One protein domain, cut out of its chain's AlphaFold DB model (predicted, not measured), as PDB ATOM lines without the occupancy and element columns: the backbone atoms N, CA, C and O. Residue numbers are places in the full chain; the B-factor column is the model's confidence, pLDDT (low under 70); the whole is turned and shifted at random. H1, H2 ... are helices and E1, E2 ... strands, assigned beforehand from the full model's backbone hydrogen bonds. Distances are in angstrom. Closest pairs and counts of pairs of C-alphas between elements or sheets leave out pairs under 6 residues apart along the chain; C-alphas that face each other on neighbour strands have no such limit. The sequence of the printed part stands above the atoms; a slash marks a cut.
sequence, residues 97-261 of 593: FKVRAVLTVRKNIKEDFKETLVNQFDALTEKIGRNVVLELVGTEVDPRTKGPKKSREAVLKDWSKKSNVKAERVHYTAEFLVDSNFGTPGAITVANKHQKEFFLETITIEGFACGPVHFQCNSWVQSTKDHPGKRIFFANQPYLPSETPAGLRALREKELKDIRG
ATOM      1  N   PHE A  97      30.953  11.942 111.271       90.81
ATOM      2  CA  PHE A  97      31.056  13.306 110.764       90.81
ATOM      3  C   PHE A  97      30.168  13.496 109.531       90.81
ATOM      4  O   PHE A  97      29.768  12.535 108.866       90.81
ATOM      5  N   LYS A  98      29.789  14.750 109.271       92.94
ATOM      6  CA  LYS A  98      28.931  15.113 108.141       92.94
ATOM      7  C   LYS A  98      29.788  15.478 106.936       92.94
ATOM      8  O   LYS A  98      30.707  16.279 107.065       92.94
ATOM      9  N   VAL A  99      29.427  14.956 105.770       94.62
ATOM     10  CA  VAL A  99      30.004  15.359 104.481       94.62
ATOM     11  C   VAL A  99      28.903  15.819 103.537       94.62
ATOM     12  O   VAL A  99      27.775  15.316 103.583       94.62
ATOM     13  N   ARG A 100      29.221  16.795 102.688       95.56
ATOM     14  CA  ARG A 100      28.273  17.433 101.772       95.56
ATOM     15  C   ARG A 100      28.575  17.016 100.342       95.56
ATOM     16  O   ARG A 100      29.700  17.162  99.886       95.56
ATOM     17  N   ALA A 101      27.565  16.548  99.623       96.19
ATOM     18  CA  ALA A 101      27.634  16.346  98.185       96.19
ATOM     19  C   ALA A 101      26.967  17.495  97.446       96.19
ATOM     20  O   ALA A 101      25.860  17.888  97.809       96.19
ATOM     21  N   VAL A 102      27.610  17.969  96.386       95.81
ATOM     22  CA  VAL A 102      27.075  18.932  95.425       95.81
ATOM     23  C   VAL A 102      27.014  18.257  94.058       95.81
ATOM     24  O   VAL A 102      28.028  17.792  93.539       95.81
ATOM     25  N   LEU A 103      25.815  18.170  93.491       95.19
ATOM     26  CA  LEU A 103      25.534  17.521  92.217       95.19
ATOM     27  C   LEU A 103      25.177  18.581  91.187       95.19
ATOM     28  O   LEU A 103      24.356  19.448  91.474       95.19
ATOM     29  N   THR A 104      25.732  18.472  89.987       94.38
ATOM     30  CA  THR A 104      25.384  19.335  88.854       94.38
ATOM     31  C   THR A 104      24.592  18.522  87.845       94.38
ATOM     32  O   THR A 104      25.102  17.546  87.292       94.38
ATOM     33  N   VAL A 105      23.342  18.918  87.621       91.31
ATOM     34  CA  VAL A 105      22.440  18.309  86.639       91.31
ATOM     35  C   VAL A 105      22.238  19.287  85.492       91.31
ATOM     36  O   VAL A 105      21.965  20.467  85.733       91.31
ATOM     37  N   ARG A 106      22.356  18.799  84.256       88.12
ATOM     38  CA  ARG A 106      22.057  19.583  83.055       88.12
ATOM     39  C   ARG A 106      20.591  19.388  82.667       88.12
ATOM     40  O   ARG A 106      20.120  18.252  82.618       88.12
ATOM     41  N   LYS A 107      19.878  20.484  82.404       79.00
ATOM     42  CA  LYS A 107      18.497  20.475  81.902       79.00
ATOM     43  C   LYS A 107      18.473  20.529  80.374       79.00
ATOM     44  O   LYS A 107      19.302  21.205  79.769       79.00
ATOM     45  N   ASN A 108      17.504  19.846  79.769       66.44
ATOM     46  CA  ASN A 108      17.244  19.943  78.332       66.44
ATOM     47  C   ASN A 108      16.533  21.263  78.004       66.44
ATOM     48  O   ASN A 108      15.760  21.776  78.809       66.44
ATOM     49  N   ILE A 109      16.785  21.820  76.816       58.53
ATOM     50  CA  ILE A 109      16.357  23.183  76.463       58.53
ATOM     51  C   ILE A 109      14.921  23.216  75.907       58.53
ATOM     52  O   ILE A 109      14.260  24.246  76.033       58.53
ATOM     53  N   LYS A 110      14.396  22.129  75.310       54.56
ATOM     54  CA  LYS A 110      13.092  22.169  74.604       54.56
ATOM     55  C   LYS A 110      11.896  21.480  75.264       54.56
ATOM     56  O   LYS A 110      10.803  21.533  74.699       54.56
ATOM     57  N   GLU A 111      12.023  20.842  76.424       53.59
ATOM     58  CA  GLU A 111      10.916  20.039  76.987       53.59
ATOM     59  C   GLU A 111       9.913  20.812  77.879       53.59
ATOM     60  O   GLU A 111       9.225  20.208  78.701       53.59
ATOM     61  N   ASP A 112       9.734  22.120  77.678       52.56
ATOM     62  CA  ASP A 112       9.032  23.022  78.616       52.56
ATOM     63  C   ASP A 112       7.595  22.580  79.010       52.56
ATOM     64  O   ASP A 112       7.199  22.657  80.176       52.56
ATOM     65  N   PHE A 113       6.793  22.038  78.081       44.56
ATOM     66  CA  PHE A 113       5.395  21.670  78.385       44.56
ATOM     67  C   PHE A 113       5.224  20.276  79.011       44.56
ATOM     68  O   PHE A 113       4.401  20.104  79.913       44.56
ATOM     69  N   LYS A 114       5.990  19.268  78.566       52.72
ATOM     70  CA  LYS A 114       5.919  17.908  79.140       52.72
ATOM     71  C   LYS A 114       6.669  17.817  80.467       52.72
ATOM     72  O   LYS A 114       6.261  17.044  81.331       52.72
ATOM     73  N   GLU A 115       7.739  18.590  80.647       56.38
ATOM     74  CA  GLU A 115       8.441  18.674  81.929       56.38
ATOM     75  C   GLU A 115       7.594  19.335  83.006       56.38
ATOM     76  O   GLU A 115       7.626  18.857  84.127       56.38
ATOM     77  N   THR A 116       6.771  20.343  82.706       55.22
ATOM     78  CA  THR A 116       5.948  20.996  83.742       55.22
ATOM     79  C   THR A 116       4.997  20.010  84.442       55.22
ATOM     80  O   THR A 116       4.938  19.979  85.670       55.22
ATOM     81  N   LEU A 117       4.316  19.139  83.686       54.00
ATOM     82  CA  LEU A 117       3.456  18.083  84.244       54.00
ATOM     83  C   LEU A 117       4.260  17.022  85.005       54.00
ATOM     84  O   LEU A 117       3.874  16.610  86.096       54.00
ATOM     85  N   VAL A 118       5.394  16.585  84.457       60.28
ATOM     86  CA  VAL A 118       6.220  15.552  85.101       60.28
ATOM     87  C   VAL A 118       6.901  16.077  86.365       60.28
ATOM     88  O   VAL A 118       6.901  15.383  87.372       60.28
ATOM     89  N   ASN A 119       7.363  17.324  86.368       61.22
ATOM     90  CA  ASN A 119       7.932  17.999  87.531       61.22
ATOM     91  C   ASN A 119       6.894  18.159  88.652       61.22
ATOM     92  O   ASN A 119       7.235  18.027  89.826       61.22
ATOM     93  N   GLN A 120       5.619  18.384  88.308       58.31
ATOM     94  CA  GLN A 120       4.516  18.385  89.276       58.31
ATOM     95  C   GLN A 120       4.267  16.989  89.875       58.31
ATOM     96  O   GLN A 120       4.048  16.874  91.083       58.31
ATOM     97  N   PHE A 121       4.352  15.923  89.073       58.97
ATOM     98  CA  PHE A 121       4.247  14.539  89.557       58.97
ATOM     99  C   PHE A 121       5.462  14.092  90.382       58.97
ATOM    100  O   PHE A 121       5.300  13.422  91.404       58.97
ATOM    101  N   ASP A 122       6.674  14.477  89.987       59.50
ATOM    102  CA  ASP A 122       7.892  14.209  90.749       59.50
ATOM    103  C   ASP A 122       7.837  14.954  92.097       59.50
ATOM    104  O   ASP A 122       8.055  14.344  93.140       59.50
ATOM    105  N   ALA A 123       7.368  16.208  92.132       60.59
ATOM    106  CA  ALA A 123       7.141  16.948  93.379       60.59
ATOM    107  C   ALA A 123       6.080  16.317  94.305       60.59
ATOM    108  O   ALA A 123       6.190  16.401  95.532       60.59
ATOM    109  N   LEU A 124       5.052  15.673  93.738       54.47
ATOM    110  CA  LEU A 124       4.061  14.909  94.500       54.47
ATOM    111  C   LEU A 124       4.659  13.599  95.048       54.47
ATOM    112  O   LEU A 124       4.346  13.197  96.166       54.47
ATOM    113  N   THR A 125       5.528  12.937  94.280       56.91
ATOM    114  CA  THR A 125       6.105  11.631  94.637       56.91
ATOM    115  C   THR A 125       7.331  11.714  95.555       56.91
ATOM    116  O   THR A 125       7.550  10.772  96.322       56.91
ATOM    117  N   GLU A 126       8.048  12.844  95.603       61.34
ATOM    118  CA  GLU A 126       9.061  13.125  96.639       61.34
ATOM    119  C   GLU A 126       8.454  13.082  98.049       61.34
ATOM    120  O   GLU A 126       9.017  12.477  98.964       61.34
ATOM    121  N   LYS A 127       7.241  13.636  98.215       56.50
ATOM    122  CA  LYS A 127       6.482  13.587  99.480       56.50
ATOM    123  C   LYS A 127       6.078  12.163  99.888       56.50
ATOM    124  O   LYS A 127       5.731  11.939 101.041       56.50
ATOM    125  N   ILE A 128       6.154  11.209  98.955       52.38
ATOM    126  CA  ILE A 128       5.843   9.780  99.127       52.38
ATOM    127  C   ILE A 128       7.150   8.944  99.169       52.38
ATOM    128  O   ILE A 128       7.128   7.716  99.147       52.38
ATOM    129  N   GLY A 129       8.325   9.587  99.248       59.81
ATOM    130  CA  GLY A 129       9.619   8.919  99.445       59.81
ATOM    131  C   GLY A 129      10.329   8.450  98.167       59.81
ATOM    132  O   GLY A 129      11.339   7.741  98.250       59.81
ATOM    133  N   ARG A 130       9.853   8.842  96.977       65.56
ATOM    134  CA  ARG A 130      10.552   8.602  95.703       65.56
ATOM    135  C   ARG A 130      11.512   9.748  95.400       65.56
ATOM    136  O   ARG A 130      11.149  10.677  94.698       65.56
ATOM    137  N   ASN A 131      12.732   9.648  95.917       81.50
ATOM    138  CA  ASN A 131      13.782  10.648  95.709       81.50
ATOM    139  C   ASN A 131      14.976  10.069  94.937       81.50
ATOM    140  O   ASN A 131      15.147   8.846  94.863       81.50
ATOM    141  N   VAL A 132      15.853  10.940  94.435       88.94
ATOM    142  CA  VAL A 132      17.207  10.536  94.027       88.94
ATOM    143  C   VAL A 132      18.015  10.197  95.276       88.94
ATOM    144  O   VAL A 132      18.137  11.008  96.198       88.94
ATOM    145  N   VAL A 133      18.557   8.982  95.306       93.00
ATOM    146  CA  VAL A 133      19.299   8.450  96.448       93.00
ATOM    147  C   VAL A 133      20.744   8.194  96.060       93.00
ATOM    148  O   VAL A 133      21.020   7.648  94.993       93.00
ATOM    149  N   LEU A 134      21.653   8.574  96.950       95.44
ATOM    150  CA  LEU A 134      23.089   8.457  96.780       95.44
ATOM    151  C   LEU A 134      23.686   7.573  97.875       95.44
ATOM    152  O   LEU A 134      23.246   7.611  99.021       95.44
ATOM    153  N   GLU A 135      24.719   6.806  97.549       96.25
ATOM    154  CA  GLU A 135      25.450   5.975  98.515       96.25
ATOM    155  C   GLU A 135      26.943   6.025  98.180       96.25
ATOM    156  O   GLU A 135      27.336   5.677  97.064       96.25
ATOM    157  N   LEU A 136      27.768   6.482  99.127       96.56
ATOM    158  CA  LEU A 136      29.219   6.534  98.966       96.56
ATOM    159  C   LEU A 136      29.820   5.147  99.154       96.56
ATOM    160  O   LEU A 136      29.402   4.377 100.019       96.56
ATOM    161  N   VAL A 137      30.859   4.875  98.377       96.50
ATOM    162  CA  VAL A 137      31.613   3.627  98.402       96.50
ATOM    163  C   VAL A 137      33.085   3.951  98.639       96.50
ATOM    164  O   VAL A 137      33.698   4.710  97.884       96.50
ATOM    165  N   GLY A 138      33.645   3.381  99.700       94.50
ATOM    166  CA  GLY A 138      35.046   3.517 100.072       94.50
ATOM    167  C   GLY A 138      35.977   2.681  99.193       94.50
ATOM    168  O   GLY A 138      35.584   1.684  98.587       94.50
ATOM    169  N   THR A 139      37.239   3.093  99.141       94.62
ATOM    170  CA  THR A 139      38.332   2.380  98.450       94.62
ATOM    171  C   THR A 139      38.770   1.096  99.167       94.62
ATOM    172  O   THR A 139      39.320   0.185  98.543       94.62
ATOM    173  N   GLU A 140      38.493   1.005 100.466       92.94
ATOM    174  CA  GLU A 140      38.864  -0.110 101.334       92.94
ATOM    175  C   GLU A 140      37.765  -1.177 101.439       92.94
ATOM    176  O   GLU A 140      36.569  -0.910 101.278       92.94
ATOM    177  N   VAL A 141      38.185  -2.400 101.764       91.75
ATOM    178  CA  VAL A 141      37.288  -3.522 102.061       91.75
ATOM    179  C   VAL A 141      36.843  -3.436 103.520       91.75
ATOM    180  O   VAL A 141      37.648  -3.206 104.421       91.75
ATOM    181  N   ASP A 142      35.553  -3.626 103.758       89.25
ATOM    182  CA  ASP A 142      34.980  -3.777 105.087       89.25
ATOM    183  C   ASP A 142      35.285  -5.191 105.624       89.25
ATOM    184  O   ASP A 142      34.829  -6.180 105.037       89.25
ATOM    185  N   PRO A 143      36.009  -5.319 106.754       86.31
ATOM    186  CA  PRO A 143      36.331  -6.614 107.351       86.31
ATOM    187  C   PRO A 143      35.105  -7.475 107.686       86.31
ATOM    188  O   PRO A 143      35.212  -8.700 107.713       86.31
ATOM    189  N   ARG A 144      33.942  -6.858 107.943       86.69
ATOM    190  CA  ARG A 144      32.714  -7.565 108.341       86.69
ATOM    191  C   ARG A 144      31.977  -8.153 107.149       86.69
ATOM    192  O   ARG A 144      31.560  -9.305 107.191       86.69
ATOM    193  N   THR A 145      31.794  -7.358 106.100       86.88
ATOM    194  CA  THR A 145      31.009  -7.761 104.922       86.88
ATOM    195  C   THR A 145      31.864  -8.394 103.828       86.88
ATOM    196  O   THR A 145      31.315  -8.974 102.895       86.88
ATOM    197  N   LYS A 146      33.200  -8.278 103.923       86.56
ATOM    198  CA  LYS A 146      34.174  -8.638 102.877       86.56
ATOM    199  C   LYS A 146      33.931  -7.923 101.535       86.56
ATOM    200  O   LYS A 146      34.519  -8.297 100.524       86.56
ATOM    201  N   GLY A 147      33.075  -6.900 101.520       87.56
ATOM    202  CA  GLY A 147      32.788  -6.038 100.376       87.56
ATOM    203  C   GLY A 147      33.337  -4.626 100.591       87.56
ATOM    204  O   GLY A 147      33.994  -4.372 101.596       87.56
ATOM    205  N   PRO A 148      33.091  -3.679  99.673       91.81
ATOM    206  CA  PRO A 148      33.466  -2.288  99.904       91.81
ATOM    207  C   PRO A 148      32.767  -1.707 101.133       91.81
ATOM    208  O   PRO A 148      31.584  -1.981 101.360       91.81
ATOM    209  N   LYS A 149      33.456  -0.819 101.855       93.00
ATOM    210  CA  LYS A 149      32.811   0.052 102.849       93.00
ATOM    211  C   LYS A 149      31.764   0.933 102.157       93.00
ATOM    212  O   LYS A 149      32.060   1.561 101.143       93.00
ATOM    213  N   LYS A 150      30.546   0.997 102.700       94.06
ATOM    214  CA  LYS A 150      29.443   1.806 102.154       94.06
ATOM    215  C   LYS A 150      28.877   2.750 103.202       94.06
ATOM    216  O   LYS A 150      28.792   2.391 104.376       94.06
ATOM    217  N   SER A 151      28.502   3.956 102.785       93.94
ATOM    218  CA  SER A 151      27.778   4.883 103.654       93.94
ATOM    219  C   SER A 151      26.319   4.459 103.792       93.94
ATOM    220  O   SER A 151      25.815   3.627 103.040       93.94
ATOM    221  N   ARG A 152      25.589   5.102 104.708       92.25
ATOM    222  CA  ARG A 152      24.123   5.103 104.620       92.25
ATOM    223  C   ARG A 152      23.676   5.860 103.369       92.25
ATOM    224  O   ARG A 152      24.405   6.718 102.864       92.25
ATOM    225  N   GLU A 153      22.475   5.542 102.901       93.25
ATOM    226  CA  GLU A 153      21.833   6.251 101.799       93.25
ATOM    227  C   GLU A 153      21.563   7.716 102.177       93.25
ATOM    228  O   GLU A 153      21.015   8.003 103.244       93.25
ATOM    229  N   ALA A 154      21.944   8.638 101.295       92.75
ATOM    230  CA  ALA A 154      21.646  10.058 101.402       92.75
ATOM    231  C   ALA A 154      20.636  10.461 100.331       92.75
ATOM    232  O   ALA A 154      20.760  10.104  99.160       92.75
ATOM    233  N   VAL A 155      19.632  11.227 100.744       91.94
ATOM    234  CA  VAL A 155      18.579  11.720  99.859       91.94
ATOM    235  C   VAL A 155      18.956  13.101  99.341       91.94
ATOM    236  O   VAL A 155      19.377  13.971 100.108       91.94
ATOM    237  N   LEU A 156      18.800  13.298  98.034       89.44
ATOM    238  CA  LEU A 156      19.001  14.592  97.397       89.44
ATOM    239  C   LEU A 156      17.946  15.599  97.879       89.44
ATOM    240  O   LEU A 156      16.758  15.291  97.901       89.44
ATOM    241  N   LYS A 157      18.373  16.803  98.275       86.44
ATOM    242  CA  LYS A 157      17.480  17.851  98.786       86.44
ATOM    243  C   LYS A 157      17.025  18.802  97.671       86.44
ATOM    244  O   LYS A 157      17.781  19.110  96.750       86.44
ATOM    245  N   ASP A 158      15.810  19.329  97.832       80.44
ATOM    246  CA  ASP A 158      15.238  20.441  97.058       80.44
ATOM    247  C   ASP A 158      15.084  20.200  95.540       80.44
ATOM    248  O   ASP A 158      15.116  21.164  94.768       80.44
ATOM    249  N   TRP A 159      14.881  18.949  95.094       78.31
ATOM    250  CA  TRP A 159      14.650  18.652  93.671       78.31
ATOM    251  C   TRP A 159      13.440  19.412  93.125       78.31
ATOM    252  O   TRP A 159      13.570  20.227  92.206       78.31
ATOM    253  N   SER A 160      12.279  19.209  93.756       71.25
ATOM    254  CA  SER A 160      11.015  19.858  93.395       71.25
ATOM    255  C   SER A 160      11.082  21.380  93.459       71.25
ATOM    256  O   SER A 160      10.606  22.050  92.544       71.25
ATOM    257  N   LYS A 161      11.726  21.953  94.484       75.12
ATOM    258  CA  LYS A 161      11.853  23.416  94.631       75.12
ATOM    259  C   LYS A 161      12.668  24.052  93.503       75.12
ATOM    260  O   LYS A 161      12.386  25.178  93.110       75.12
ATOM    261  N   LYS A 162      13.667  23.337  92.973       74.69
ATOM    262  CA  LYS A 162      14.548  23.827  91.898       74.69
ATOM    263  C   LYS A 162      14.103  23.390  90.493       74.69
ATOM    264  O   LYS A 162      14.767  23.712  89.502       74.69
ATOM    265  N   SER A 163      12.964  22.702  90.373       66.44
ATOM    266  CA  SER A 163      12.403  22.268  89.084       66.44
ATOM    267  C   SER A 163      12.108  23.446  88.142       66.44
ATOM    268  O   SER A 163      12.472  23.390  86.971       66.44
ATOM    269  N   ASN A 164      11.614  24.569  88.674       65.69
ATOM    270  CA  ASN A 164      11.283  25.782  87.909       65.69
ATOM    271  C   ASN A 164      12.480  26.708  87.615       65.69
ATOM    272  O   ASN A 164      12.311  27.765  87.009       65.69
ATOM    273  N   VAL A 165      13.693  26.360  88.063       74.19
ATOM    274  CA  VAL A 165      14.887  27.176  87.800       74.19
ATOM    275  C   VAL A 165      15.209  27.129  86.307       74.19
ATOM    276  O   VAL A 165      15.553  26.065  85.786       74.19
ATOM    277  N   LYS A 166      15.130  28.289  85.643       70.69
ATOM    278  CA  LYS A 166      15.498  28.490  84.235       70.69
ATOM    279  C   LYS A 166      17.012  28.657  84.087       70.69
ATOM    280  O   LYS A 166      17.503  29.743  83.795       70.69
ATOM    281  N   ALA A 167      17.750  27.585  84.352       76.62
ATOM    282  CA  ALA A 167      19.190  27.514  84.137       76.62
ATOM    283  C   ALA A 167      19.541  26.194  83.448       76.62
ATOM    284  O   ALA A 167      18.953  25.160  83.762       76.62
ATOM    285  N   GLU A 168      20.520  26.233  82.543       79.69
ATOM    286  CA  GLU A 168      21.042  25.044  81.852       79.69
ATOM    287  C   GLU A 168      21.630  24.031  82.845       79.69
ATOM    288  O   GLU A 168      21.463  22.826  82.683       79.69
ATOM    289  N   ARG A 169      22.285  24.522  83.904       87.12
ATOM    290  CA  ARG A 169      22.862  23.716  84.985       87.12
ATOM    291  C   ARG A 169      22.192  24.050  86.305       87.12
ATOM    292  O   ARG A 169      22.084  25.218  86.674       87.12
ATOM    293  N   VAL A 170      21.781  23.019  87.035       88.62
ATOM    294  CA  VAL A 170      21.175  23.152  88.361       88.62
ATOM    295  C   VAL A 170      21.971  22.351  89.377       88.62
ATOM    296  O   VAL A 170      22.300  21.185  89.158       88.62
ATOM    297  N   HIS A 171      22.269  22.998  90.504       90.75
ATOM    298  CA  HIS A 171      23.023  22.397  91.594       90.75
ATOM    299  C   HIS A 171      22.099  21.878  92.697       90.75
ATOM    300  O   HIS A 171      21.263  22.616  93.235       90.75
ATOM    301  N   TYR A 172      22.301  20.625  93.081       90.56
ATOM    302  CA  TYR A 172      21.587  19.947  94.158       90.56
ATOM    303  C   TYR A 172      22.552  19.510  95.251       90.56
ATOM    304  O   TYR A 172      23.740  19.329  94.995       90.56
ATOM    305  N   THR A 173      22.045  19.338  96.469       92.94
ATOM    306  CA  THR A 173      22.880  18.973  97.616       92.94
ATOM    307  C   THR A 173      22.337  17.763  98.355       92.94
ATOM    308  O   THR A 173      21.127  17.644  98.537       92.94
ATOM    309  N   ALA A 174      23.228  16.909  98.844       93.81
ATOM    310  CA  ALA A 174      22.906  15.830  99.773       93.81
ATOM    311  C   ALA A 174      23.905  15.833 100.935       93.81
ATOM    312  O   ALA A 174      25.030  16.310 100.795       93.81
ATOM    313  N   GLU A 175      23.498  15.310 102.084       94.31
ATOM    314  CA  GLU A 175      24.353  15.196 103.268       94.31
ATOM    315  C   GLU A 175      24.497  13.728 103.642       94.31
ATOM    316  O   GLU A 175      23.497  13.021 103.772       94.31
ATOM    317  N   PHE A 176      25.732  13.286 103.854       93.69
ATOM    318  CA  PHE A 176      26.019  11.956 104.372       93.69
ATOM    319  C   PHE A 176      26.527  12.064 105.800       93.69
ATOM    320  O   PHE A 176      27.262  12.989 106.148       93.69
ATOM    321  N   LEU A 177      26.166  11.075 106.611       92.19
ATOM    322  CA  LEU A 177      26.774  10.840 107.910       92.19
ATOM    323  C   LEU A 177      27.700   9.632 107.773       92.19
ATOM    324  O   LEU A 177      27.224   8.518 107.537       92.19
ATOM    325  N   VAL A 178      29.004   9.872 107.871       92.00
ATOM    326  CA  VAL A 178      30.052   8.892 107.577       92.00
ATOM    327  C   VAL A 178      30.878   8.646 108.836       92.00
ATOM    328  O   VAL A 178      31.133   9.566 109.612       92.00
ATOM    329  N   ASP A 179      31.252   7.391 109.069       90.00
ATOM    330  CA  ASP A 179      32.123   7.014 110.179       90.00
ATOM    331  C   ASP A 179      33.578   7.415 109.864       90.00
ATOM    332  O   ASP A 179      34.044   7.272 108.736       90.00
ATOM    333  N   SER A 180      34.323   7.900 110.856       87.12
ATOM    334  CA  SER A 180      35.743   8.300 110.728       87.12
ATOM    335  C   SER A 180      36.653   7.207 110.156       87.12
ATOM    336  O   SER A 180      37.660   7.512 109.526       87.12
ATOM    337  N   ASN A 181      36.277   5.934 110.298       87.75
ATOM    338  CA  ASN A 181      36.993   4.790 109.735       87.75
ATOM    339  C   ASN A 181      36.541   4.394 108.310       87.75
ATOM    340  O   ASN A 181      36.934   3.331 107.821       87.75
ATOM    341  N   PHE A 182      35.709   5.199 107.640       89.56
ATOM    342  CA  PHE A 182      35.241   4.941 106.271       89.56
ATOM    343  C   PHE A 182      36.378   4.966 105.236       89.56
ATOM    344  O   PHE A 182      36.298   4.270 104.223       89.56
ATOM    345  N   GLY A 183      37.440   5.725 105.515       89.12
ATOM    346  CA  GLY A 183      38.563   5.927 104.603       89.12
ATOM    347  C   GLY A 183      38.212   6.882 103.459       89.12
ATOM    348  O   GLY A 183      37.364   7.767 103.599       89.12
ATOM    349  N   THR A 184      38.872   6.703 102.314       91.44
ATOM    350  CA  THR A 184      38.706   7.578 101.141       91.44
ATOM    351  C   THR A 184      37.559   7.087 100.247       91.44
ATOM    352  O   THR A 184      37.584   5.915  99.844       91.44
ATOM    353  N   PRO A 185      36.579   7.941  99.883       94.62
ATOM    354  CA  PRO A 185      35.538   7.583  98.923       94.62
ATOM    355  C   PRO A 185      36.142   7.403  97.525       94.62
ATOM    356  O   PRO A 185      36.887   8.251  97.043       94.62
ATOM    357  N   GLY A 186      35.813   6.292  96.870       95.75
ATOM    358  CA  GLY A 186      36.324   5.944  95.541       95.75
ATOM    359  C   GLY A 186      35.244   5.740  94.479       95.75
ATOM    360  O   GLY A 186      35.532   5.817  93.287       95.75
ATOM    361  N   ALA A 187      33.996   5.514  94.893       97.62
ATOM    362  CA  ALA A 187      32.839   5.481  94.008       97.62
ATOM    363  C   ALA A 187      31.597   6.044  94.715       97.62
ATOM    364  O   ALA A 187      31.546   6.152  95.942       97.62
ATOM    365  N   ILE A 188      30.582   6.390  93.936       97.50
ATOM    366  CA  ILE A 188      29.261   6.771  94.420       97.50
ATOM    367  C   ILE A 188      28.202   6.083  93.569       97.50
ATOM    368  O   ILE A 188      28.313   6.039  92.343       97.50
ATOM    369  N   THR A 189      27.181   5.524  94.215       97.12
ATOM    370  CA  THR A 189      26.017   4.998  93.501       97.12
ATOM    371  C   THR A 189      24.864   5.987  93.537       97.12
ATOM    372  O   THR A 189      24.694   6.713  94.515       97.12
ATOM    373  N   VAL A 190      24.084   6.017  92.459       96.19
ATOM    374  CA  VAL A 190      22.944   6.907  92.252       96.19
ATOM    375  C   VAL A 190      21.746   6.059  91.843       96.19
ATOM    376  O   VAL A 190      21.794   5.326  90.854       96.19
ATOM    377  N   ALA A 191      20.660   6.162  92.600       94.69
ATOM    378  CA  ALA A 191      19.380   5.548  92.283       94.69
ATOM    379  C   ALA A 191      18.356   6.642  91.987       94.69
ATOM    380  O   ALA A 191      18.020   7.441  92.862       94.69
ATOM    381  N   ASN A 192      17.844   6.666  90.759       92.56
ATOM    382  CA  ASN A 192      16.809   7.604  90.351       92.56
ATOM    383  C   ASN A 192      15.420   6.967  90.517       92.56
ATOM    384  O   ASN A 192      14.998   6.121  89.726       92.56
ATOM    385  N   LYS A 193      14.695   7.362  91.567       88.88
ATOM    386  CA  LYS A 193      13.320   6.895  91.817       88.88
ATOM    387  C   LYS A 193      12.248   7.772  91.148       88.88
ATOM    388  O   LYS A 193      11.061   7.499  91.333       88.88
ATOM    389  N   HIS A 194      12.643   8.796  90.387       84.19
ATOM    390  CA  HIS A 194      11.730   9.641  89.613       84.19
ATOM    391  C   HIS A 194      11.260   8.943  88.333       84.19
ATOM    392  O   HIS A 194      11.738   7.861  87.978       84.19
ATOM    393  N   GLN A 195      10.284   9.543  87.647       79.62
ATOM    394  CA  GLN A 195       9.723   8.976  86.416       79.62
ATOM    395  C   GLN A 195      10.655   9.103  85.215       79.62
ATOM    396  O   GLN A 195      10.714   8.194  84.393       79.62
ATOM    397  N   LYS A 196      11.361  10.229  85.110       82.06
ATOM    398  CA  LYS A 196      12.252  10.530  83.992       82.06
ATOM    399  C   LYS A 196      13.712  10.343  84.372       82.06
ATOM    400  O   LYS A 196      14.107  10.511  85.527       82.06
ATOM    401  N   GLU A 197      14.514  10.022  83.369       89.62
ATOM    402  CA  GLU A 197      15.962  10.153  83.452       89.62
ATOM    403  C   GLU A 197      16.391  11.626  83.489       89.62
ATOM    404  O   GLU A 197      15.660  12.514  83.051       89.62
ATOM    405  N   PHE A 198      17.590  11.887  83.999       90.31
ATOM    406  CA  PHE A 198      18.209  13.212  83.975       90.31
ATOM    407  C   PHE A 198      19.695  13.092  83.649       90.31
ATOM    408  O   PHE A 198      20.310  12.059  83.919       90.31
ATOM    409  N   PHE A 199      20.286  14.150  83.098       92.00
ATOM    410  CA  PHE A 199      21.708  14.164  82.774       92.00
ATOM    411  C   PHE A 199      22.539  14.660  83.961       92.00
ATOM    412  O   PHE A 199      22.460  15.826  84.356       92.00
ATOM    413  N   LEU A 200      23.347  13.770  84.533       94.75
ATOM    414  CA  LEU A 200      24.247  14.075  85.638       94.75
ATOM    415  C   LEU A 200      25.631  14.434  85.091       94.75
ATOM    416  O   LEU A 200      26.313  13.587  84.517       94.75
ATOM    417  N   GLU A 201      26.058  15.678  85.294       94.88
ATOM    418  CA  GLU A 201      27.343  16.186  84.798       94.88
ATOM    419  C   GLU A 201      28.468  15.841  85.783       94.88
ATOM    420  O   GLU A 201      29.435  15.166  85.426       94.88
ATOM    421  N   THR A 202      28.311  16.223  87.056       97.25
ATOM    422  CA  THR A 202      29.337  16.019  88.092       97.25
ATOM    423  C   THR A 202      28.746  15.792  89.476       97.25
ATOM    424  O   THR A 202      27.691  16.342  89.800       97.25
ATOM    425  N   ILE A 203      29.497  15.103  90.337       97.25
ATOM    426  CA  ILE A 203      29.288  15.089  91.790       97.25
ATOM    427  C   ILE A 203      30.592  15.521  92.467       97.25
ATOM    428  O   ILE A 203      31.660  15.028  92.119       97.25
ATOM    429  N   THR A 204      30.520  16.431  93.436       97.00
ATOM    430  CA  THR A 204      31.655  16.806  94.294       97.00
ATOM    431  C   THR A 204      31.291  16.557  95.748       97.00
ATOM    432  O   THR A 204      30.223  16.974  96.188       97.00
ATOM    433  N   ILE A 205      32.159  15.869  96.486       96.12
ATOM    434  CA  ILE A 205      31.978  15.562  97.906       96.12
ATOM    435  C   ILE A 205      32.981  16.370  98.723       96.12
ATOM    436  O   ILE A 205      34.182  16.264  98.503       96.12
ATOM    437  N   GLU A 206      32.489  17.144  99.679       94.44
ATOM    438  CA  GLU A 206      33.264  18.014 100.562       94.44
ATOM    439  C   GLU A 206      33.167  17.534 102.017       94.44
ATOM    440  O   GLU A 206      32.131  17.015 102.443       94.44
ATOM    441  N   GLY A 207      34.228  17.754 102.798       89.38
ATOM    442  CA  GLY A 207      34.269  17.443 104.234       89.38
ATOM    443  C   GLY A 207      35.102  16.215 104.617       89.38
ATOM    444  O   GLY A 207      35.164  15.881 105.795       89.38
ATOM    445  N   PHE A 208      35.760  15.554 103.660       88.88
ATOM    446  CA  PHE A 208      36.792  14.556 103.959       88.88
ATOM    447  C   PHE A 208      38.147  15.224 104.227       88.88
ATOM    448  O   PHE A 208      38.477  16.245 103.623       88.88
ATOM    449  N   ALA A 209      38.965  14.611 105.088       84.69
ATOM    450  CA  ALA A 209      40.311  15.101 105.409       84.69
ATOM    451  C   ALA A 209      41.265  15.099 104.198       84.69
ATOM    452  O   ALA A 209      42.208  15.882 104.157       84.69
ATOM    453  N   CYS A 210      41.002  14.257 103.191       82.56
ATOM    454  CA  CYS A 210      41.756  14.220 101.936       82.56
ATOM    455  C   CYS A 210      41.401  15.357 100.956       82.56
ATOM    456  O   CYS A 210      41.941  15.392  99.852       82.56
ATOM    457  N   GLY A 211      40.513  16.278 101.341       89.56
ATOM    458  CA  GLY A 211      40.015  17.345 100.476       89.56
ATOM    459  C   GLY A 211      38.756  16.951  99.690       89.56
ATOM    460  O   GLY A 211      38.141  15.915  99.964       89.56
ATOM    461  N   PRO A 212      38.315  17.803  98.747       93.38
ATOM    462  CA  PRO A 212      37.138  17.531  97.936       93.38
ATOM    463  C   PRO A 212      37.386  16.374  96.961       93.38
ATOM    464  O   PRO A 212      38.414  16.317  96.291       93.38
ATOM    465  N   VAL A 213      36.417  15.464  96.852       95.38
ATOM    466  CA  VAL A 213      36.477  14.314  95.935       95.38
ATOM    467  C   VAL A 213      35.514  14.528  94.777       95.38
ATOM    468  O   VAL A 213      34.329  14.795  94.987       95.38
ATOM    469  N   HIS A 214      36.019  14.398  93.552       96.75
ATOM    470  CA  HIS A 214      35.281  14.712  92.332       96.75
ATOM    471  C   HIS A 214      34.921  13.454  91.537       96.75
ATOM    472  O   HIS A 214      35.752  12.578  91.302       96.75
ATOM    473  N   PHE A 215      33.685  13.414  91.053       97.56
ATOM    474  CA  PHE A 215      33.148  12.387  90.170       97.56
ATOM    475  C   PHE A 215      32.704  13.075  88.878       97.56
ATOM    476  O   PHE A 215      31.762  13.873  88.884       97.56
ATOM    477  N   GLN A 216      33.403  12.799  87.776       96.38
ATOM    478  CA  GLN A 216      33.002  13.266  86.449       96.38
ATOM    479  C   GLN A 216      32.042  12.238  85.851       96.38
ATOM    480  O   GLN A 216      32.453  11.137  85.498       96.38
ATOM    481  N   CYS A 217      30.753  12.574  85.805       96.12
ATOM    482  CA  CYS A 217      29.696  11.624  85.473       96.12
ATOM    483  C   CYS A 217      29.343  11.663  83.986       96.12
ATOM    484  O   CYS A 217      29.376  10.621  83.341       96.12
ATOM    485  N   ASN A 218      29.000  12.851  83.471       95.50
ATOM    486  CA  ASN A 218      28.569  13.106  82.090       95.50
ATOM    487  C   ASN A 218      27.686  11.995  81.494       95.50
ATOM    488  O   ASN A 218      27.976  11.472  80.422       95.50
ATOM    489  N   SER A 219      26.628  11.606  82.208       95.56
ATOM    490  CA  SER A 219      25.798  10.463  81.820       95.56
ATOM    491  C   SER A 219      24.340  10.641  82.224       95.56
ATOM    492  O   SER A 219      24.018  11.257  83.245       95.56
ATOM    493  N   TRP A 220      23.448  10.049  81.433       94.38
ATOM    494  CA  TRP A 220      22.023   9.951  81.730       94.38
ATOM    495  C   TRP A 220      21.767   8.946  82.842       94.38
ATOM    496  O   TRP A 220      22.121   7.783  82.698       94.38
ATOM    497  N   VAL A 221      21.123   9.354  83.936       94.19
ATOM    498  CA  VAL A 221      20.727   8.469  85.041       94.19
ATOM    499  C   VAL A 221      19.287   8.001  84.830       94.19
ATOM    500  O   VAL A 221      18.335   8.733  85.114       94.19
ATOM    501  N   GLN A 222      19.133   6.767  84.349       93.25
ATOM    502  CA  GLN A 222      17.848   6.137  84.039       93.25
ATOM    503  C   GLN A 222      16.950   6.024  85.274       93.25
ATOM    504  O   GLN A 222      17.441   5.812  86.385       93.25
ATOM    505  N   SER A 223      15.631   6.100  85.076       90.06
ATOM    506  CA  SER A 223      14.672   5.760  86.129       90.06
ATOM    507  C   SER A 223      14.849   4.303  86.560       90.06
ATOM    508  O   SER A 223      15.049   3.412  85.736       90.06
ATOM    509  N   THR A 224      14.667   4.039  87.851       89.00
ATOM    510  CA  THR A 224      14.614   2.679  88.415       89.00
ATOM    511  C   THR A 224      13.495   1.812  87.829       89.00
ATOM    512  O   THR A 224      13.545   0.590  87.954       89.00
ATOM    513  N   LYS A 225      12.509   2.416  87.151       86.19
ATOM    514  CA  LYS A 225      11.508   1.694  86.351       86.19
ATOM    515  C   LYS A 225      12.105   1.040  85.108       86.19
ATOM    516  O   LYS A 225      11.741  -0.083  84.774       86.19
ATOM    517  N   ASP A 226      13.009   1.750  84.441       84.19
ATOM    518  CA  ASP A 226      13.634   1.305  83.196       84.19
ATOM    519  C   ASP A 226      14.887   0.476  83.474       84.19
ATOM    520  O   ASP A 226      15.157  -0.507  82.782       84.19
ATOM    521  N   HIS A 227      15.625   0.852  84.520       85.62
ATOM    522  CA  HIS A 227      16.831   0.183  84.977       85.62
ATOM    523  C   HIS A 227      16.806   0.015  86.506       85.62
ATOM    524  O   HIS A 227      17.201   0.930  87.227       85.62
ATOM    525  N   PRO A 228      16.385  -1.150  87.035       83.00
ATOM    526  CA  PRO A 228      16.267  -1.374  88.482       83.00
ATOM    527  C   PRO A 228      17.585  -1.261  89.271       83.00
ATOM    528  O   PRO A 228      17.562  -1.121  90.494       83.00
ATOM    529  N   GLY A 229      18.734  -1.355  88.594       85.06
ATOM    530  CA  GLY A 229      20.054  -1.228  89.206       85.06
ATOM    531  C   GLY A 229      20.385   0.203  89.644       85.06
ATOM    532  O   GLY A 229      19.878   1.181  89.099       85.06
ATOM    533  N   LYS A 230      21.283   0.340  90.627       91.75
ATOM    534  CA  LYS A 230      21.894   1.638  90.946       91.75
ATOM    535  C   LYS A 230      22.996   1.927  89.929       91.75
ATOM    536  O   LYS A 230      23.845   1.068  89.694       91.75
ATOM    537  N   ARG A 231      23.029   3.143  89.388       95.44
ATOM    538  CA  ARG A 231      24.149   3.620  88.571       95.44
ATOM    539  C   ARG A 231      25.358   3.854  89.457       95.44
ATOM    540  O   ARG A 231      25.192   4.313  90.580       95.44
ATOM    541  N   ILE A 232      26.554   3.551  88.972       96.81
ATOM    542  CA  ILE A 232      27.803   3.785  89.697       96.81
ATOM    543  C   ILE A 232      28.675   4.785  88.942       96.81
ATOM    544  O   ILE A 232      28.758   4.746  87.718       96.81
ATOM    545  N   PHE A 233      29.326   5.672  89.687       98.00
ATOM    546  CA  PHE A 233      30.316   6.615  89.184       98.00
ATOM    547  C   PHE A 233      31.573   6.517  90.039       98.00
ATOM    548  O   PHE A 233      31.489   6.483  91.268       98.00
ATOM    549  N   PHE A 234      32.736   6.460  89.400       97.94
ATOM    550  CA  PHE A 234      34.028   6.393  90.079       97.94
ATOM    551  C   PHE A 234      34.614   7.795  90.251       97.94
ATOM    552  O   PHE A 234      34.314   8.703  89.471       97.94
ATOM    553  N   ALA A 235      35.422   7.978  91.295       96.81
ATOM    554  CA  ALA A 235      36.184   9.208  91.469       96.81
ATOM    555  C   ALA A 235      37.146   9.402  90.283       96.81
ATOM    556  O   ALA A 235      37.563   8.438  89.644       96.81
ATOM    557  N   ASN A 236      37.531  10.644  90.005       94.81
ATOM    558  CA  ASN A 236      38.381  11.011  88.865       94.81
ATOM    559  C   ASN A 236      39.855  10.568  88.976       94.81
ATOM    560  O   ASN A 236      40.682  11.015  88.181       94.81
ATOM    561  N   GLN A 237      40.190   9.706  89.937       92.88
ATOM    562  CA  GLN A 237      41.520   9.129  90.076       92.88
ATOM    563  C   GLN A 237      41.672   7.932  89.118       92.88
ATOM    564  O   GLN A 237      40.935   6.950  89.255       92.88
ATOM    565  N   PRO A 238      42.610   7.976  88.155       95.44
ATOM    566  CA  PRO A 238      42.822   6.877  87.221       95.44
ATOM    567  C   PRO A 238      43.578   5.718  87.883       95.44
ATOM    568  O   PRO A 238      44.515   5.937  88.648       95.44
ATOM    569  N   TYR A 239      43.194   4.486  87.538       95.75
ATOM    570  CA  TYR A 239      43.860   3.258  87.985       95.75
ATOM    571  C   TYR A 239      43.942   2.227  86.859       95.75
ATOM    572  O   TYR A 239      42.934   1.935  86.193       95.75
ATOM    573  N   LEU A 240      45.093   1.564  86.722       97.88
ATOM    574  CA  LEU A 240      45.169   0.307  85.979       97.88
ATOM    575  C   LEU A 240      44.378  -0.803  86.706       97.88
ATOM    576  O   LEU A 240      44.072  -0.680  87.899       97.88
ATOM    577  N   PRO A 241      43.999  -1.902  86.024       97.31
ATOM    578  CA  PRO A 241      43.297  -3.011  86.675       97.31
ATOM    579  C   PRO A 241      44.023  -3.556  87.919       97.31
ATOM    580  O   PRO A 241      43.383  -3.765  88.947       97.31
ATOM    581  N   SER A 242      45.353  -3.697  87.868       97.19
ATOM    582  CA  SER A 242      46.192  -4.162  88.988       97.19
ATOM    583  C   SER A 242      46.241  -3.186  90.170       97.19
ATOM    584  O   SER A 242      46.343  -3.609  91.319       97.19
ATOM    585  N   GLU A 243      46.117  -1.889  89.899       97.50
ATOM    586  CA  GLU A 243      46.189  -0.805  90.887       97.50
ATOM    587  C   GLU A 243      44.820  -0.450  91.474       97.50
ATOM    588  O   GLU A 243      44.721   0.369  92.385       97.50
ATOM    589  N   THR A 244      43.745  -1.052  90.957       97.25
ATOM    590  CA  THR A 244      42.388  -0.738  91.407       97.25
ATOM    591  C   THR A 244      42.263  -1.053  92.904       97.25
ATOM    592  O   THR A 244      42.508  -2.208  93.292       97.25
ATOM    593  N   PRO A 245      41.857  -0.078  93.747       96.88
ATOM    594  CA  PRO A 245      41.691  -0.296  95.178       96.88
ATOM    595  C   PRO A 245      40.784  -1.490  95.466       96.88
ATOM    596  O   PRO A 245      39.776  -1.692  94.786       96.88
ATOM    597  N   ALA A 246      41.137  -2.289  96.475       95.44
ATOM    598  CA  ALA A 246      40.507  -3.585  96.722       95.44
ATOM    599  C   ALA A 246      38.979  -3.501  96.898       95.44
ATOM    600  O   ALA A 246      38.271  -4.364  96.381       95.44
ATOM    601  N   GLY A 247      38.461  -2.441  97.532       94.81
ATOM    602  CA  GLY A 247      37.017  -2.220  97.676       94.81
ATOM    603  C   GLY A 247      36.290  -1.972  96.346       94.81
ATOM    604  O   GLY A 247      35.105  -2.270  96.220       94.81
ATOM    605  N   LEU A 248      36.987  -1.484  95.317       97.06
ATOM    606  CA  LEU A 248      36.387  -1.099  94.035       97.06
ATOM    607  C   LEU A 248      36.493  -2.174  92.946       97.06
ATOM    608  O   LEU A 248      35.773  -2.081  91.954       97.06
ATOM    609  N   ARG A 249      37.353  -3.190  93.105       95.88
ATOM    610  CA  ARG A 249      37.637  -4.193  92.054       95.88
ATOM    611  C   ARG A 249      36.376  -4.881  91.535       95.88
ATOM    612  O   ARG A 249      36.081  -4.807  90.346       95.88
ATOM    613  N   ALA A 250      35.576  -5.442  92.442       95.50
ATOM    614  CA  ALA A 250      34.334  -6.125  92.080       95.50
ATOM    615  C   ALA A 250      33.306  -5.181  91.429       95.50
ATOM    616  O   ALA A 250      32.549  -5.588  90.551       95.50
ATOM    617  N   LEU A 251      33.279  -3.907  91.834       96.12
ATOM    618  CA  LEU A 251      32.382  -2.906  91.254       96.12
ATOM    619  C   LEU A 251      32.814  -2.500  89.842       96.12
ATOM    620  O   LEU A 251      31.962  -2.372  88.966       96.12
ATOM    621  N   ARG A 252      34.124  -2.350  89.608       97.19
ATOM    622  CA  ARG A 252      34.700  -2.106  88.279       97.19
ATOM    623  C   ARG A 252      34.376  -3.259  87.330       97.19
ATOM    624  O   ARG A 252      33.895  -3.025  86.226       97.19
ATOM    625  N   GLU A 253      34.602  -4.497  87.761       96.81
ATOM    626  CA  GLU A 253      34.290  -5.694  86.970       96.81
ATOM    627  C   GLU A 253      32.796  -5.814  86.665       96.81
ATOM    628  O   GLU A 253      32.415  -6.147  85.539       96.81
ATOM    629  N   LYS A 254      31.951  -5.501  87.653       95.88
ATOM    630  CA  LYS A 254      30.502  -5.496  87.485       95.88
ATOM    631  C   LYS A 254      30.050  -4.449  86.468       95.88
ATOM    632  O   LYS A 254      29.345  -4.826  85.542       95.88
ATOM    633  N   GLU A 255      30.485  -3.191  86.575       96.56
ATOM    634  CA  GLU A 255      30.115  -2.153  85.593       96.56
ATOM    635  C   GLU A 255      30.558  -2.561  84.182       96.56
ATOM    636  O   GLU A 255      29.776  -2.458  83.242       96.56
ATOM    637  N   LEU A 256      31.765  -3.124  84.026       97.25
ATOM    638  CA  LEU A 256      32.231  -3.646  82.735       97.25
ATOM    639  C   LEU A 256      31.348  -4.784  82.201       97.25
ATOM    640  O   LEU A 256      31.168  -4.925  80.992       97.25
ATOM    641  N   LYS A 257      30.831  -5.657  83.069       96.56
ATOM    642  CA  LYS A 257      29.886  -6.709  82.673       96.56
ATOM    643  C   LYS A 257      28.536  -6.114  82.268       96.56
ATOM    644  O   LYS A 257      27.997  -6.513  81.241       96.56
ATOM    645  N   ASP A 258      28.041  -5.143  83.024       94.19
ATOM    646  CA  ASP A 258      26.749  -4.503  82.787       94.19
ATOM    647  C   ASP A 258      26.745  -3.728  81.453       94.19
ATOM    648  O   ASP A 258      25.799  -3.869  80.678       94.19
ATOM    649  N   ILE A 259      27.828  -3.009  81.115       95.50
ATOM    650  CA  ILE A 259      27.949  -2.309  79.819       95.50
ATOM    651  C   ILE A 259      28.203  -3.244  78.630       95.50
ATOM    652  O   ILE A 259      27.925  -2.860  77.504       95.50
ATOM    653  N   ARG A 260      28.713  -4.467  78.835       97.25
ATOM    654  CA  ARG A 260      28.810  -5.482  77.762       97.25
ATOM    655  C   ARG A 260      27.473  -6.174  77.508       97.25
ATOM    656  O   ARG A 260      27.197  -6.627  76.402       97.25
ATOM    657  N   GLY A 261      26.630  -6.267  78.534       95.12
ATOM    658  CA  GLY A 261      25.368  -6.988  78.457       95.12
ATOM    659  C   GLY A 261      25.562  -8.492  78.241       95.12
ATOM    660  O   GLY A 261      26.528  -9.095  78.705       95.12
TER     661      GLY A 261
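What this domain is: This is residues 97 to 261 of the 593 residues of an uncharacterized protein of Citrus sinensis (UniProt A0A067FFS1). Two four-stranded sheets, E4 E1 E6 E7 and E3 E2 E5 E8, lie face to face as a sandwich with their strands crossed, and they come closest on the side where their edge strands E7 and E8 meet. H2 packs on the second sheet, on its face turned away from the first, while H1 sits off one end of the sandwich, on neither sheet. The printed part has 165 residues, with two named helices and eight named strands in the order E1 H1 E2 E3 E4 E5 E6 E7 E8 H2; each sheet runs in the order just named and is antiparallel throughout. The class is mixed, helices and strands. The whole is compact, with a radius of gyration of the C-alphas of 16.3 A and spans of 49 by 38 by 27 A.

Where its parts are: E1, residues 97 to 106, begins at C-alpha 97, at (31.056, 13.306, 110.764), and is 29.8 A long. H1, residues 112 to 126, is the longest helix by residues and measures 20.6 A. E2, residues 132 to 141, is 25.8 A long and bends by 54 degrees at residue 138; E3 is short, residues 148 to 150. E4, residues 169 to 179, the longest strand by residues, starts at C-alpha 169, at (22.862, 23.716, 84.985), and is 31.6 A long. E5, residues 185 to 192, measures 20.6 A. E6, residues 198 to 206, is 22.9 A long and bends by 61 degrees at residue 201; E7, residues 213 to 221, is 20.0 A long and bends by 74 degrees at residue 218. E8 is residues 231 to 234. H2, residues 249 to 260, is 16.8 A long and ends at C-alpha 260, at (28.810, -5.482, 77.762).

How they stand to each other: The two sheets form a sandwich, two sheets face to face, with 47 pairs of C-alphas within 10 A, best planes 10 degrees apart and strands at 48 degrees to each other. Both sheets are strongly twisted. In the first, E4 and E1 have N 101 and O 174 within hydrogen-bond range at 2.8 A. E1 and E6 have N 102 and O 204 at 2.8 A. E6 and E7, a hairpin, have N 205 and O 213 at 2.8 A. In the second sheet, E3 and E2, also a hairpin, have N 138 and O 149 at 2.8 A. E2 and E5 have N 137 and O 187 at 2.8 A, and E5 and E8 have N 188 and O 233 at 2.8 A. Between the sheets, the closest C-alphas of E7 and E8 are those of Phe 215 and Phe 234, 6.1 A apart, whereas E3 and E4 are apart. H2 is on the second sheet at a height of 10.3 A, over E8 and, only just, over E2 with 3 C-alphas; on the local plane it runs slantwise to the strands, at 51 degrees to E8. The closest C-alphas of H2 and E8 are those of Glu 255 and Ile 232, 7.6 A apart. H1 and H2 are apart. Every O i to N i+4 pair of H2 is within hydrogen-bond range, and 10 of 11 are in H1.

The domain as a whole: The C-alphas farthest apart, those of Phe 113 and Pro 143, are 51.0 A from each other. The printed part has no cut. The links E3 to E4 and E8 to H2 are long, with 18 and 14 residues; in the former, residues 154 to 155 form a short antiparallel pairing with residues 133 to 134 of E2. The mean pLDDT of the printed part is 86.5; residues 108 to 130, which include H1, and 163 to 164 are under 70.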